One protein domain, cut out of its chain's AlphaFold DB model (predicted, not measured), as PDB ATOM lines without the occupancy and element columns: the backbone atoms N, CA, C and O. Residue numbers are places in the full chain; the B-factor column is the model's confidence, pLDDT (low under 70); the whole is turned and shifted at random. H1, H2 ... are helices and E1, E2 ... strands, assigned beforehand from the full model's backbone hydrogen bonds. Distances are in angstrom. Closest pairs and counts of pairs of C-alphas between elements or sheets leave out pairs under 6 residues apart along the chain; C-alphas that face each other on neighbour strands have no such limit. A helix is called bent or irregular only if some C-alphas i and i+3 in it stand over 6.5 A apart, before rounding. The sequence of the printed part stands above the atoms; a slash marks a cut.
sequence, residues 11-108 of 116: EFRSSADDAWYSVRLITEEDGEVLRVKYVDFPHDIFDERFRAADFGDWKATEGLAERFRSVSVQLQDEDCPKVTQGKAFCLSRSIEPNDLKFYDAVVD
ATOM      1  N   GLU A  11      47.780  -0.718  10.780       97.12
ATOM      2  CA  GLU A  11      47.592   0.014   9.540       97.12
ATOM      3  C   GLU A  11      48.713  -0.335   8.567       97.12
ATOM      4  O   GLU A  11      49.858  -0.572   8.968       97.12
ATOM      5  N   PHE A  12      48.374  -0.338   7.285       97.56
ATOM      6  CA  PHE A  12      49.312  -0.505   6.191       97.56
ATOM      7  C   PHE A  12      49.142   0.604   5.164       97.56
ATOM      8  O   PHE A  12      48.015   0.950   4.801       97.56
ATOM      9  N   ARG A  13      50.265   1.140   4.693       97.88
ATOM     10  CA  ARG A  13      50.305   2.136   3.624       97.88
ATOM     11  C   ARG A  13      50.299   1.429   2.273       97.88
ATOM     12  O   ARG A  13      51.265   0.737   1.954       97.88
ATOM     13  N   SER A  14      49.219   1.577   1.514       96.25
ATOM     14  CA  SER A  14      48.944   0.900   0.235       96.25
ATOM     15  C   SER A  14      49.948   1.258  -0.868       96.25
ATOM     16  O   SER A  14      50.390   2.401  -0.972       96.25
ATOM     17  N   SER A  15      50.290   0.286  -1.728       94.19
ATOM     18  CA  SER A  15      51.210   0.514  -2.861       94.19
ATOM     19  C   SER A  15      50.552   1.329  -3.974       94.19
ATOM     20  O   SER A  15      51.245   1.912  -4.805       94.19
ATOM     21  N   ALA A  16      49.220   1.298  -4.047       93.94
ATOM     22  CA  ALA A  16      48.471   1.835  -5.175       93.94
ATOM     23  C   ALA A  16      48.268   3.351  -5.080       93.94
ATOM     24  O   ALA A  16      48.208   4.030  -6.103       93.94
ATOM     25  N   ASP A  17      48.135   3.875  -3.864       93.44
ATOM     26  CA  ASP A  17      47.694   5.248  -3.621       93.44
ATOM     27  C   ASP A  17      48.310   5.912  -2.387       93.44
ATOM     28  O   ASP A  17      47.939   7.044  -2.081       93.44
ATOM     29  N   ASP A  18      49.241   5.238  -1.700       95.44
ATOM     30  CA  ASP A  18      49.957   5.731  -0.514       95.44
ATOM     31  C   ASP A  18      49.049   6.067   0.689       95.44
ATOM     32  O   ASP A  18      49.478   6.713   1.645       95.44
ATOM     33  N   ALA A  19      47.788   5.620   0.664       96.19
ATOM     34  CA  ALA A  19      46.850   5.795   1.768       96.19
ATOM     35  C   ALA A  19      47.008   4.692   2.826       96.19
ATOM     36  O   ALA A  19      47.401   3.559   2.533       96.19
ATOM     37  N   TRP A  20      46.680   5.028   4.071       97.44
ATOM     38  CA  TRP A  20      46.690   4.108   5.203       97.44
ATOM     39  C   TRP A  20      45.347   3.394   5.357       97.44
ATOM     40  O   TRP A  20      44.291   4.028   5.371       97.44
ATOM     41  N   TYR A  21      45.400   2.078   5.550       95.81
ATOM     42  CA  TYR A  21      44.227   1.231   5.759       95.81
ATOM     43  C   TYR A  21      44.438   0.255   6.908       95.81
ATOM     44  O   TYR A  21      45.538  -0.261   7.094       95.81
ATOM     45  N   SER A  22      43.367  -0.070   7.626       95.62
ATOM     46  CA  SER A  22      43.369  -1.170   8.591       95.62
ATOM     47  C   SER A  22      43.569  -2.508   7.880       95.62
ATOM     48  O   SER A  22      42.873  -2.811   6.907       95.62
ATOM     49  N   VAL A  23      44.484  -3.337   8.382       96.62
ATOM     50  CA  VAL A  23      44.821  -4.625   7.764       96.62
ATOM     51  C   VAL A  23      44.910  -5.770   8.764       96.62
ATOM     52  O   VAL A  23      45.051  -5.589   9.974       96.62
ATOM     53  N   ARG A  24      44.864  -6.989   8.227       94.81
ATOM     54  CA  ARG A  24      45.270  -8.222   8.901       94.81
ATOM     55  C   ARG A  24      46.382  -8.879   8.102       94.81
ATOM     56  O   ARG A  24      46.356  -8.869   6.874       94.81
ATOM     57  N   LEU A  25      47.329  -9.482   8.806       94.88
ATOM     58  CA  LEU A  25      48.397 -10.252   8.184       94.88
ATOM     59  C   LEU A  25      48.002 -11.722   8.143       94.88
ATOM     60  O   LEU A  25      47.571 -12.283   9.151       94.88
ATOM     61  N   ILE A  26      48.138 -12.325   6.970       94.88
ATOM     62  CA  ILE A  26      47.920 -13.750   6.749       94.88
ATOM     63  C   ILE A  26      49.185 -14.294   6.101       94.88
ATOM     64  O   ILE A  26      49.699 -13.719   5.145       94.88
ATOM     65  N   THR A  27      49.681 -15.405   6.622       95.38
ATOM     66  CA  THR A  27      50.784 -16.135   6.008       95.38
ATOM     67  C   THR A  27      50.197 -17.252   5.148       95.38
ATOM     68  O   THR A  27      49.381 -18.038   5.630       95.38
ATOM     69  N   GLU A  28      50.577 -17.293   3.876       95.38
ATOM     70  CA  GLU A  28      50.159 -18.288   2.882       95.38
ATOM     71  C   GLU A  28      51.388 -19.109   2.429       95.38
ATOM     72  O   GLU A  28      52.523 -18.772   2.770       95.38
ATOM     73  N   GLU A  29      51.159 -20.198   1.683       94.81
ATOM     74  CA  GLU A  29      52.219 -21.024   1.066       94.81
ATOM     75  C   GLU A  29      53.339 -21.422   2.054       94.81
ATOM     76  O   GLU A  29      54.514 -21.170   1.817       94.81
ATOM     77  N   ASP A  30      52.970 -21.999   3.204       92.88
ATOM     78  CA  ASP A  30      53.901 -22.469   4.249       92.88
ATOM     79  C   ASP A  30      54.889 -21.417   4.796       92.88
ATOM     80  O   ASP A  30      55.896 -21.772   5.407       92.88
ATOM     81  N   GLY A  31      54.595 -20.121   4.647       90.31
ATOM     82  CA  GLY A  31      55.500 -19.053   5.090       90.31
ATOM     83  C   GLY A  31      56.053 -18.194   3.966       90.31
ATOM     84  O   GLY A  31      56.555 -17.105   4.235       90.31
ATOM     85  N   GLU A  32      55.937 -18.652   2.723       94.56
ATOM     86  CA  GLU A  32      56.596 -18.023   1.580       94.56
ATOM     87  C   GLU A  32      55.868 -16.774   1.079       94.56
ATOM     88  O   GLU A  32      56.456 -15.962   0.361       94.56
ATOM     89  N   VAL A  33      54.601 -16.586   1.461       96.19
ATOM     90  CA  VAL A  33      53.802 -15.429   1.051       96.19
ATOM     91  C   VAL A  33      53.209 -14.724   2.263       96.19
ATOM     92  O   VAL A  33      52.413 -15.289   3.014       96.19
ATOM     93  N   LEU A  34      53.549 -13.443   2.419       95.69
ATOM     94  CA  LEU A  34      52.851 -12.537   3.321       95.69
ATOM     95  C   LEU A  34      51.716 -11.859   2.559       95.69
ATOM     96  O   LEU A  34      51.949 -11.067   1.643       95.69
ATOM     97  N   ARG A  35      50.484 -12.132   2.970       96.56
ATOM     98  CA  ARG A  35      49.295 -11.447   2.483       96.56
ATOM     99  C   ARG A  35      48.866 -10.365   3.463       96.56
ATOM    100  O   ARG A  35      48.551 -10.634   4.624       96.56
ATOM    101  N   VAL A  36      48.793  -9.145   2.953       97.06
ATOM    102  CA  VAL A  36      48.218  -7.986   3.623       97.06
ATOM    103  C   VAL A  36      46.754  -7.895   3.219       97.06
ATOM    104  O   VAL A  36      46.427  -7.491   2.104       97.06
ATOM    105  N   LYS A  37      45.872  -8.328   4.121       96.19
ATOM    106  CA  LYS A  37      44.431  -8.333   3.893       96.19
ATOM    107  C   LYS A  37      43.793  -7.051   4.402       96.19
ATOM    108  O   LYS A  37      43.822  -6.799   5.607       96.19
ATOM    109  N   TYR A  38      43.163  -6.295   3.510       95.12
ATOM    110  CA  TYR A  38      42.456  -5.070   3.877       95.12
ATOM    111  C   TYR A  38      41.173  -5.386   4.655       95.12
ATOM    112  O   TYR A  38      40.384  -6.258   4.277       95.12
ATOM    113  N   VAL A  39      40.979  -4.705   5.788       93.38
ATOM    114  CA  VAL A  39      39.788  -4.852   6.636       93.38
ATOM    115  C   VAL A  39      38.622  -4.093   6.006       93.38
ATOM    116  O   VAL A  39      38.809  -2.992   5.509       93.38
ATOM    117  N   ASP A  40      37.431  -4.692   6.026       89.00
ATOM    118  CA  ASP A  40      36.179  -4.162   5.453       89.00
ATOM    119  C   ASP A  40      36.135  -4.053   3.917       89.00
ATOM    120  O   ASP A  40      35.130  -3.624   3.349       89.00
ATOM    121  N   PHE A  41      37.163  -4.552   3.222       89.19
ATOM    122  CA  PHE A  41      37.130  -4.726   1.772       89.19
ATOM    123  C   PHE A  41      36.516  -6.096   1.428       89.19
ATOM    124  O   PHE A  41      37.014  -7.134   1.880       89.19
ATOM    125  N   PRO A  42      35.436  -6.143   0.623       82.81
ATOM    126  CA  PRO A  42      34.662  -7.367   0.392       82.81
ATOM    127  C   PRO A  42      35.370  -8.386  -0.507       82.81
ATOM    128  O   PRO A  42      34.987  -9.555  -0.534       82.81
ATOM    129  N   HIS A  43      36.381  -7.954  -1.263       85.56
ATOM    130  CA  HIS A  43      37.058  -8.780  -2.252       85.56
ATOM    131  C   HIS A  43      38.561  -8.825  -2.006       85.56
ATOM    132  O   HIS A  43      39.224  -7.802  -1.884       85.56
ATOM    133  N   ASP A  44      39.109 -10.032  -2.057       90.31
ATOM    134  CA  ASP A  44      40.537 -10.308  -1.873       90.31
ATOM    135  C   ASP A  44      41.421  -9.801  -3.024       90.31
ATOM    136  O   ASP A  44      42.645  -9.908  -2.963       90.31
ATOM    137  N   ILE A  45      40.805  -9.273  -4.088       90.69
ATOM    138  CA  ILE A  45      41.494  -8.692  -5.246       90.69
ATOM    139  C   ILE A  45      42.271  -7.424  -4.884       90.69
ATOM    140  O   ILE A  45      43.171  -7.042  -5.624       90.69
ATOM    141  N   PHE A  46      41.906  -6.776  -3.776       91.44
ATOM    142  CA  PHE A  46      42.587  -5.585  -3.280       91.44
ATOM    143  C   PHE A  46      43.777  -5.930  -2.383       91.44
ATOM    144  O   PHE A  46      44.617  -5.072  -2.159       91.44
ATOM    145  N   ASP A  47      43.866  -7.166  -1.881       95.81
ATOM    146  CA  ASP A  47      44.919  -7.576  -0.954       95.81
ATOM    147  C   ASP A  47      46.293  -7.590  -1.634       95.81
ATOM    148  O   ASP A  47      46.463  -8.124  -2.734       95.81
ATOM    149  N   GLU A  48      47.301  -7.083  -0.930       96.56
ATOM    150  CA  GLU A  48      48.685  -7.113  -1.397       96.56
ATOM    151  C   GLU A  48      49.375  -8.400  -0.933       96.56
ATOM    152  O   GLU A  48      49.200  -8.849   0.203       96.56
ATOM    153  N   ARG A  49      50.157  -9.020  -1.821       96.00
ATOM    154  CA  ARG A  49      50.917 -10.243  -1.537       96.00
ATOM    155  C   ARG A  49      52.385 -10.012  -1.824       96.00
ATOM    156  O   ARG A  49      52.739  -9.592  -2.921       96.00
ATOM    157  N   PHE A  50      53.217 -10.346  -0.850       95.25
ATOM    158  CA  PHE A  50      54.663 -10.219  -0.924       95.25
ATOM    159  C   PHE A  50      55.277 -11.606  -0.784       95.25
ATOM    160  O   PHE A  50      55.047 -12.267   0.233       95.25
ATOM    161  N   ARG A  51      56.028 -12.066  -1.792       95.00
ATOM    162  CA  ARG A  51      56.743 -13.342  -1.686       95.00
ATOM    163  C   ARG A  51      58.083 -13.133  -1.011       95.00
ATOM    164  O   ARG A  51      58.781 -12.170  -1.316       95.00
ATOM    165  N   ALA A  52      58.486 -14.074  -0.166       90.62
ATOM    166  CA  ALA A  52      59.812 -14.081   0.444       90.62
ATOM    167  C   ALA A  52      60.922 -13.991  -0.620       90.62
ATOM    168  O   ALA A  52      61.870 -13.227  -0.462       90.62
ATOM    169  N   ALA A  53      60.747 -14.689  -1.747       91.31
ATOM    170  CA  ALA A  53      61.675 -14.680  -2.876       91.31
ATOM    171  C   ALA A  53      61.824 -13.316  -3.584       91.31
ATOM    172  O   ALA A  53      62.825 -13.108  -4.269       91.31
ATOM    173  N   ASP A  54      60.865 -12.395  -3.425       88.12
ATOM    174  CA  ASP A  54      60.926 -11.054  -4.027       88.12
ATOM    175  C   ASP A  54      61.808 -10.096  -3.198       88.12
ATOM    176  O   ASP A  54      62.238  -9.049  -3.690       88.12
ATOM    177  N   PHE A  55      62.122 -10.453  -1.945       86.62
ATOM    178  CA  PHE A  55      63.037  -9.696  -1.095       86.62
ATOM    179  C   PHE A  55      64.479 -10.123  -1.369       86.62
ATOM    180  O   PHE A  55      64.966 -11.124  -0.852       86.62
ATOM    181  N   GLY A  56      65.173  -9.346  -2.202       80.00
ATOM    182  CA  GLY A  56      66.575  -9.615  -2.536       80.00
ATOM    183  C   GLY A  56      67.560  -9.261  -1.419       80.00
ATOM    184  O   GLY A  56      68.578  -9.933  -1.260       80.00
ATOM    185  N   ASP A  57      67.277  -8.209  -0.647       86.75
ATOM    186  CA  ASP A  57      68.138  -7.730   0.431       86.75
ATOM    187  C   ASP A  57      67.341  -7.210   1.639       86.75
ATOM    188  O   ASP A  57      66.123  -7.028   1.595       86.75
ATOM    189  N   TRP A  58      68.062  -6.952   2.734       83.88
ATOM    190  CA  TRP A  58      67.493  -6.410   3.970       83.88
ATOM    191  C   TRP A  58      66.778  -5.067   3.765       83.88
ATOM    192  O   TRP A  58      65.786  -4.789   4.433       83.88
ATOM    193  N   LYS A  59      67.247  -4.240   2.823       85.62
ATOM    194  CA  LYS A  59      66.684  -2.912   2.573       85.62
ATOM    195  C   LYS A  59      65.284  -3.008   1.966       85.62
ATOM    196  O   LYS A  59      64.413  -2.214   2.312       85.62
ATOM    197  N   ALA A  60      65.048  -3.989   1.098       86.31
ATOM    198  CA  ALA A  60      63.713  -4.278   0.584       86.31
ATOM    199  C   ALA A  60      62.754  -4.699   1.714       86.31
ATOM    200  O   ALA A  60      61.600  -4.268   1.738       86.31
ATOM    201  N   THR A  61      63.233  -5.495   2.675       88.44
ATOM    202  CA  THR A  61      62.443  -5.895   3.850       88.44
ATOM    203  C   THR A  61      62.150  -4.710   4.772       88.44
ATOM    204  O   THR A  61      61.020  -4.562   5.232       88.44
ATOM    205  N   GLU A  62      63.132  -3.840   5.005       90.88
ATOM    206  CA  GLU A  62      62.975  -2.621   5.808       90.88
ATOM    207  C   GLU A  62      61.953  -1.663   5.181       90.88
ATOM    208  O   GLU A  62      61.033  -1.217   5.862       90.88
ATOM    209  N   GLY A  63      62.013  -1.453   3.862       91.56
ATOM    210  CA  GLY A  63      61.033  -0.630   3.149       91.56
ATOM    211  C   GLY A  63      59.604  -1.186   3.200       91.56
ATOM    212  O   GLY A  63      58.645  -0.414   3.215       91.56
ATOM    213  N   LEU A  64      59.431  -2.513   3.268       93.69
ATOM    214  CA  LEU A  64      58.120  -3.107   3.544       93.69
ATOM    215  C   LEU A  64      57.698  -2.852   4.999       93.69
ATOM    216  O   LEU A  64      56.547  -2.496   5.244       93.69
ATOM    217  N   ALA A  65      58.608  -3.023   5.961       93.38
ATOM    218  CA  ALA A  65      58.321  -2.828   7.381       93.38
ATOM    219  C   ALA A  65      57.883  -1.386   7.698       93.38
ATOM    220  O   ALA A  65      56.939  -1.194   8.459       93.38
ATOM    221  N   GLU A  66      58.493  -0.384   7.057       95.44
ATOM    222  CA  GLU A  66      58.132   1.039   7.183       95.44
ATOM    223  C   GLU A  66      56.700   1.360   6.725       95.44
ATOM    224  O   GLU A  66      56.150   2.408   7.066       95.44
ATOM    225  N   ARG A  67      56.070   0.463   5.959       96.88
ATOM    226  CA  ARG A  67      54.679   0.611   5.517       96.88
ATOM    227  C   ARG A  67      53.674   0.077   6.525       96.88
ATOM    228  O   ARG A  67      52.482   0.181   6.262       96.88
ATOM    229  N   PHE A  68      54.118  -0.476   7.650       96.88
ATOM    230  CA  PHE A  68      53.252  -0.902   8.741       96.88
ATOM    231  C   PHE A  68      53.384   0.026   9.940       96.88
ATOM    232  O   PHE A  68      54.474   0.463  10.303       96.88
ATOM    233  N   ARG A  69      52.265   0.262  10.622       95.69
ATOM    234  CA  ARG A  69      52.255   0.922  11.930       95.69
ATOM    235  C   ARG A  69      51.100   0.429  12.789       95.69
ATOM    236  O   ARG A  69      50.175  -0.220  12.305       95.69
ATOM    237  N   SER A  70      51.147   0.744  14.079       94.81
ATOM    238  CA  SER A  70      49.961   0.628  14.936       94.81
ATOM    239  C   SER A  70      48.885   1.612  14.483       94.81
ATOM    240  O   SER A  70      49.224   2.694  14.009       94.81
ATOM    241  N   VAL A  71      47.610   1.253  14.663       92.38
ATOM    242  CA  VAL A  71      46.484   2.141  14.336       92.38
ATOM    243  C   VAL A  71      46.677   3.542  14.911       92.38
ATOM    244  O   VAL A  71      47.082   3.715  16.066       92.38
ATOM    245  N   SER A  72      46.370   4.534  14.079       92.12
ATOM    246  CA  SER A  72      46.462   5.946  14.415       92.12
ATOM    247  C   SER A  72      45.545   6.282  15.589       92.12
ATOM    248  O   SER A  72      44.376   5.899  15.626       92.12
ATOM    249  N   VAL A  73      46.070   7.025  16.562       92.00
ATOM    250  CA  VAL A  73      45.296   7.453  17.732       92.00
ATOM    251  C   VAL A  73      44.470   8.683  17.371       92.00
ATOM    252  O   VAL A  73      44.985   9.647  16.802       92.00
ATOM    253  N   GLN A  74      43.187   8.661  17.725       92.75
ATOM    254  CA  GLN A  74      42.291   9.790  17.509       92.75
ATOM    255  C   GLN A  74      42.696  10.983  18.386       92.75
ATOM    256  O   GLN A  74      42.785  10.853  19.608       92.75
ATOM    257  N   LEU A  75      42.876  12.152  17.765       92.62
ATOM    258  CA  LEU A  75      43.069  13.416  18.475       92.62
ATOM    259  C   LEU A  75      41.795  13.771  19.256       92.62
ATOM    260  O   LEU A  75      40.732  13.909  18.655       92.62
ATOM    261  N   GLN A  76      41.911  13.911  20.575       93.88
ATOM    262  CA  GLN A  76      40.805  14.305  21.448       93.88
ATOM    263  C   GLN A  76      40.749  15.828  21.618       93.88
ATOM    264  O   GLN A  76      41.762  16.517  21.476       93.88
ATOM    265  N   ASP A  77      39.584  16.352  21.998       92.56
ATOM    266  CA  ASP A  77      39.376  17.790  22.224       92.56
ATOM    267  C   ASP A  77      40.357  18.362  23.264       92.56
ATOM    268  O   ASP A  77      40.895  19.453  23.090       92.56
ATOM    269  N   GLU A  78      40.666  17.593  24.312       94.25
ATOM    270  CA  GLU A  78      41.631  17.965  25.358       94.25
ATOM    271  C   GLU A  78      43.090  18.031  24.876       94.25
ATOM    272  O   GLU A  78      43.942  18.662  25.511       94.25
ATOM    273  N   ASP A  79      43.391  17.389  23.747       91.38
ATOM    274  CA  ASP A  79      44.706  17.398  23.113       91.38
ATOM    275  C   ASP A  79      44.815  18.451  22.009       91.38
ATOM    276  O   ASP A  79      45.930  18.783  21.597       91.38
ATOM    277  N   CYS A  80      43.692  19.019  21.559       89.75
ATOM    278  CA  CYS A  80      43.661  20.057  20.531       89.75
ATOM    279  C   CYS A  80      44.529  21.283  20.900       89.75
ATOM    280  O   CYS A  80      45.370  21.674  20.087       89.75
ATOM    281  N   PRO A  81      44.485  21.827  22.140       90.62
ATOM    282  CA  PRO A  81      45.363  22.934  22.536       90.62
ATOM    283  C   PRO A  81      46.857  22.570  22.587       90.62
ATOM    284  O   PRO A  81      47.702  23.457  22.666       90.62
ATOM    285  N   LYS A  82      47.194  21.272  22.576       91.31
ATOM    286  CA  LYS A  82      48.574  20.759  22.632       91.31
ATOM    287  C   LYS A  82      49.164  20.519  21.238       91.31
ATOM    288  O   LYS A  82      50.291  20.031  21.125       91.31
ATOM    289  N   VAL A  83      48.405  20.772  20.173       92.75
ATOM    290  CA  VAL A  83      48.896  20.644  18.799       92.75
ATOM    291  C   VAL A  83      49.881  21.772  18.505       92.75
ATOM    292  O   VAL A  83      49.662  22.922  18.868       92.75
ATOM    293  N   THR A  84      50.981  21.431  17.841       94.25
ATOM    294  CA  THR A  84      52.040  22.366  17.459       94.25
ATOM    295  C   THR A  84      52.297  22.290  15.960       94.25
ATOM    296  O   THR A  84      52.064  21.258  15.324       94.25
ATOM    297  N   GLN A  85      52.788  23.390  15.390       95.38
ATOM    298  CA  GLN A  85      53.303  23.397  14.024       95.38
ATOM    299  C   GLN A  85      54.408  22.341  13.874       95.38
ATOM    300  O   GLN A  85      55.204  22.124  14.790       95.38
ATOM    301  N   GLY A  86      54.437  21.656  12.734       94.75
ATOM    302  CA  GLY A  86      55.361  20.555  12.467       94.75
ATOM    303  C   GLY A  86      54.916  19.198  13.026       94.75
ATOM    304  O   GLY A  86      55.543  18.186  12.719       94.75
ATOM    305  N   LYS A  87      53.834  19.129  13.813       94.19
ATOM    306  CA  LYS A  87      53.297  17.849  14.293       94.19
ATOM    307  C   LYS A  87      52.660  17.069  13.140       94.19
ATOM    308  O   LYS A  87      51.884  17.632  12.368       94.19
ATOM    309  N   ALA A  88      52.986  15.781  13.041       94.12
ATOM    310  CA  ALA A  88      52.425  14.879  12.042       94.12
ATOM    311  C   ALA A  88      51.118  14.233  12.529       94.12
ATOM    312  O   ALA A  88      50.990  13.887  13.706       94.12
ATOM    313  N   PHE A  89      50.172  14.052  11.611       95.06
ATOM    314  CA  PHE A  89      48.878  13.419  11.833       95.06
ATOM    315  C   PHE A  89      48.511  12.511  10.666       95.06
ATOM    316  O   PHE A  89      48.914  12.749   9.530       95.06
ATOM    317  N   CYS A  90      47.674  11.521  10.957       96.62
ATOM    318  CA  CYS A  90      46.915  10.800   9.951       96.62
ATOM    319  C   CYS A  90      45.624  11.584   9.678       96.62
ATOM    320  O   CYS A  90      44.735  11.632  10.531       96.62
ATOM    321  N   LEU A  91      45.543  12.257   8.533       95.06
ATOM    322  CA  LEU A  91      44.388  13.068   8.153       95.06
ATOM    323  C   LEU A  91      43.512  12.329   7.155       95.06
ATOM    324  O   LEU A  91      44.006  11.705   6.217       95.06
ATOM    325  N   SER A  92      42.202  12.468   7.329       94.38
ATOM    326  CA  SER A  92      41.244  12.022   6.333       94.38
ATOM    327  C   SER A  92      41.108  13.057   5.214       94.38
ATOM    328  O   SER A  92      41.077  14.268   5.441       94.38
ATOM    329  N   ARG A  93      41.030  12.575   3.977       93.50
ATOM    330  CA  ARG A  93      40.836  13.371   2.769       93.50
ATOM    331  C   ARG A  93      39.781  12.701   1.903       93.50
ATOM    332  O   ARG A  93      39.959  11.561   1.482       93.50
ATOM    333  N   SER A  94      38.710  13.433   1.610       92.25
ATOM    334  CA  SER A  94      37.700  13.008   0.642       92.25
ATOM    335  C   SER A  94      38.130  13.418  -0.765       92.25
ATOM    336  O   SER A  94      38.345  14.608  -1.009       92.25
ATOM    337  N   ILE A  95      38.275  12.455  -1.675       83.62
ATOM    338  CA  ILE A  95      38.616  12.721  -3.085       83.62
ATOM    339  C   ILE A  95      37.339  12.762  -3.931       83.62
ATOM    340  O   ILE A  95      37.115  13.717  -4.672       83.62
ATOM    341  N   GLU A  96      36.468  11.773  -3.750       87.06
ATOM    342  CA  GLU A  96      35.158  11.664  -4.391       87.06
ATOM    343  C   GLU A  96      34.055  11.477  -3.336       87.06
ATOM    344  O   GLU A  96      34.341  11.135  -2.181       87.06
ATOM    345  N   PRO A  97      32.773  11.688  -3.687       79.56
ATOM    346  CA  PRO A  97      31.669  11.299  -2.820       79.56
ATOM    347  C   PRO A  97      31.774   9.799  -2.497       79.56
ATOM    348  O   PRO A  97      31.632   8.964  -3.386       79.56
ATOM    349  N   ASN A  98      31.998   9.474  -1.220       80.88
ATOM    350  CA  ASN A  98      32.248   8.127  -0.673       80.88
ATOM    351  C   ASN A  98      33.681   7.576  -0.802       80.88
ATOM    352  O   ASN A  98      33.895   6.419  -0.450       80.88
ATOM    353  N   ASP A  99      34.658   8.379  -1.224       86.44
ATOM    354  CA  ASP A  99      36.074   7.989  -1.215       86.44
ATOM    355  C   ASP A  99      36.835   8.773  -0.139       86.44
ATOM    356  O   ASP A  99      37.380   9.853  -0.393       86.44
ATOM    357  N   LEU A 100      36.795   8.249   1.092       91.06
ATOM    358  CA  LEU A 100      37.511   8.790   2.245       91.06
ATOM    359  C   LEU A 100      38.809   8.008   2.449       91.06
ATOM    360  O   LEU A 100      38.782   6.835   2.821       91.06
ATOM    361  N   LYS A 101      39.941   8.680   2.251       94.44
ATOM    362  CA  LYS A 101      41.276   8.093   2.401       94.44
ATOM    363  C   LYS A 101      42.057   8.774   3.509       94.44
ATOM    364  O   LYS A 101      41.769   9.917   3.854       94.44
ATOM    365  N   PHE A 102      43.047   8.078   4.050       96.12
ATOM    366  CA  PHE A 102      43.841   8.545   5.182       96.12
ATOM    367  C   PHE A 102      45.309   8.679   4.789       96.12
ATOM    368  O   PHE A 102      45.885   7.744   4.243       96.12
ATOM    369  N   TYR A 103      45.916   9.829   5.075       96.88
ATOM    370  CA  TYR A 103      47.281  10.162   4.664       96.88
ATOM    371  C   TYR A 103      48.078  10.772   5.805       96.88
ATOM    372  O   TYR A 103      47.514  11.423   6.685       96.88
ATOM    373  N   ASP A 104      49.399  10.627   5.747       96.19
ATOM    374  CA  ASP A 104      50.279  11.403   6.613       96.19
ATOM    375  C   ASP A 104      50.308  12.862   6.164       96.19
ATOM    376  O   ASP A 104      50.478  13.183   4.987       96.19
ATOM    377  N   ALA A 105      50.151  13.755   7.128       95.12
ATOM    378  CA  ALA A 105      50.223  15.186   6.922       95.12
ATOM    379  C   ALA A 105      50.911  15.851   8.106       95.12
ATOM    380  O   ALA A 105      50.916  15.330   9.220       95.12
ATOM    381  N   VAL A 106      51.471  17.030   7.866       96.06
ATOM    382  CA  VAL A 106      52.143  17.837   8.882       96.06
ATOM    383  C   VAL A 106      51.394  19.152   9.037       96.06
ATOM    384  O   VAL A 106      50.962  19.744   8.049       96.06
ATOM    385  N   VAL A 107      51.231  19.609  10.278       94.81
ATOM    386  CA  VAL A 107      50.637  20.919  10.568       94.81
ATOM    387  C   VAL A 107      51.566  22.019  10.070       94.81
ATOM    388  O   VAL A 107      52.643  22.221  10.631       94.81
ATOM    389  N   ASP A 108      51.130  22.744   9.045       95.06
ATOM    390  CA  ASP A 108      51.862  23.887   8.494       95.06
ATOM    391  C   ASP A 108      51.629  25.171   9.305       95.06
ATOM    392  O   ASP A 108      52.573  25.870   9.656       95.06
TER     393      ASP A 108
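What this domain is: This is residues 11 to 108 of the 116 residues of the protein "SAWADEE domain-containing protein" of Cinnamomum micranthum f. kanehirae (UniProt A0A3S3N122). Two lobes meet over a small area: a curled sheet of five strands, E1 to E5, with the short helix H1 at one side, and a long two-stranded hairpin, E6 and E7. A strung-out link joins them, and on it the little helix H2 sticks out, with residues 76 to 82 standing free. The printed part has 98 residues, with two named helices and seven named strands in the order E1 E2 E3 E4 H1 E5 H2 E6 E7, a mixed class of helices and strands. The sheet's order is E4 - E3 - E2 - E1 - E5, all antiparallel. The whole is loose, with a radius of gyration of the C-alphas of 16.1 A and spans of 49 by 33 by 21 A.

Where its parts are: Find C-alpha 11 at (47.592, 0.014, 9.540), where E1, residues 11 to 13, begins. E2, residues 20 to 28, runs 22.8 A and bends by 54 degrees at residue 23. Next come E3, residues 33 to 38, 15.6 A long, and E4, residues 48 to 51. H1, residues 58 to 65, begins at C-alpha 58, (67.493, -6.410, 3.970), and is 10.4 A long; E5 is residues 68 to 70. H2, residues 77 to 82, is irregular, but only just: C-alphas 78 and 81 are 6.8 A apart. E6, residues 88 to 96, spans 24.1 A, and E7, residues 99 to 106, spans 21.4 A, ending at C-alpha 106, (52.143, 17.837, 8.882).

How they stand to each other: Look first at E1 to E4, a meander, each strand the antiparallel neighbour of the one before. The pairing on E2 is staggered: residues 20 to 22 pair with E1, where N 12 and O 21 are 2.8 A apart, and residues 23 to 28 with E3, where N 26 and O 35 are 2.9 A apart. E4 is an edge strand beside E3, with N 36 and O 48 at 2.8 A. At the other edge E5 is antiparallel to E1 at 149 degrees, with N 11 and O 69 at 2.9 A. H1 is not on the sheet, but only just, with 4 pairs of C-alphas within 10 A. The hairpin of E6 and E7 has N 91 and O 103 at 2.8 A; it comes nearest the sheet at the C-alphas of Trp 20 in E2 and Phe 102 in E7, the closest of those two strands, 5.3 A apart. E6 and E2 are apart, but only just, at 8.2 A. In H1 every O i to N i+4 pair is within hydrogen-bond range; in H2 0 of 2 are, and 2 of 3 O i to N i+3 pairs.

The domain as a whole: The two C-alphas farthest apart are those of Asp 30 and Pro 81, 49.7 A. The printed part has no cut, and no link is long. The mean pLDDT of the printed part is 92.8, and no printed residue is under 70.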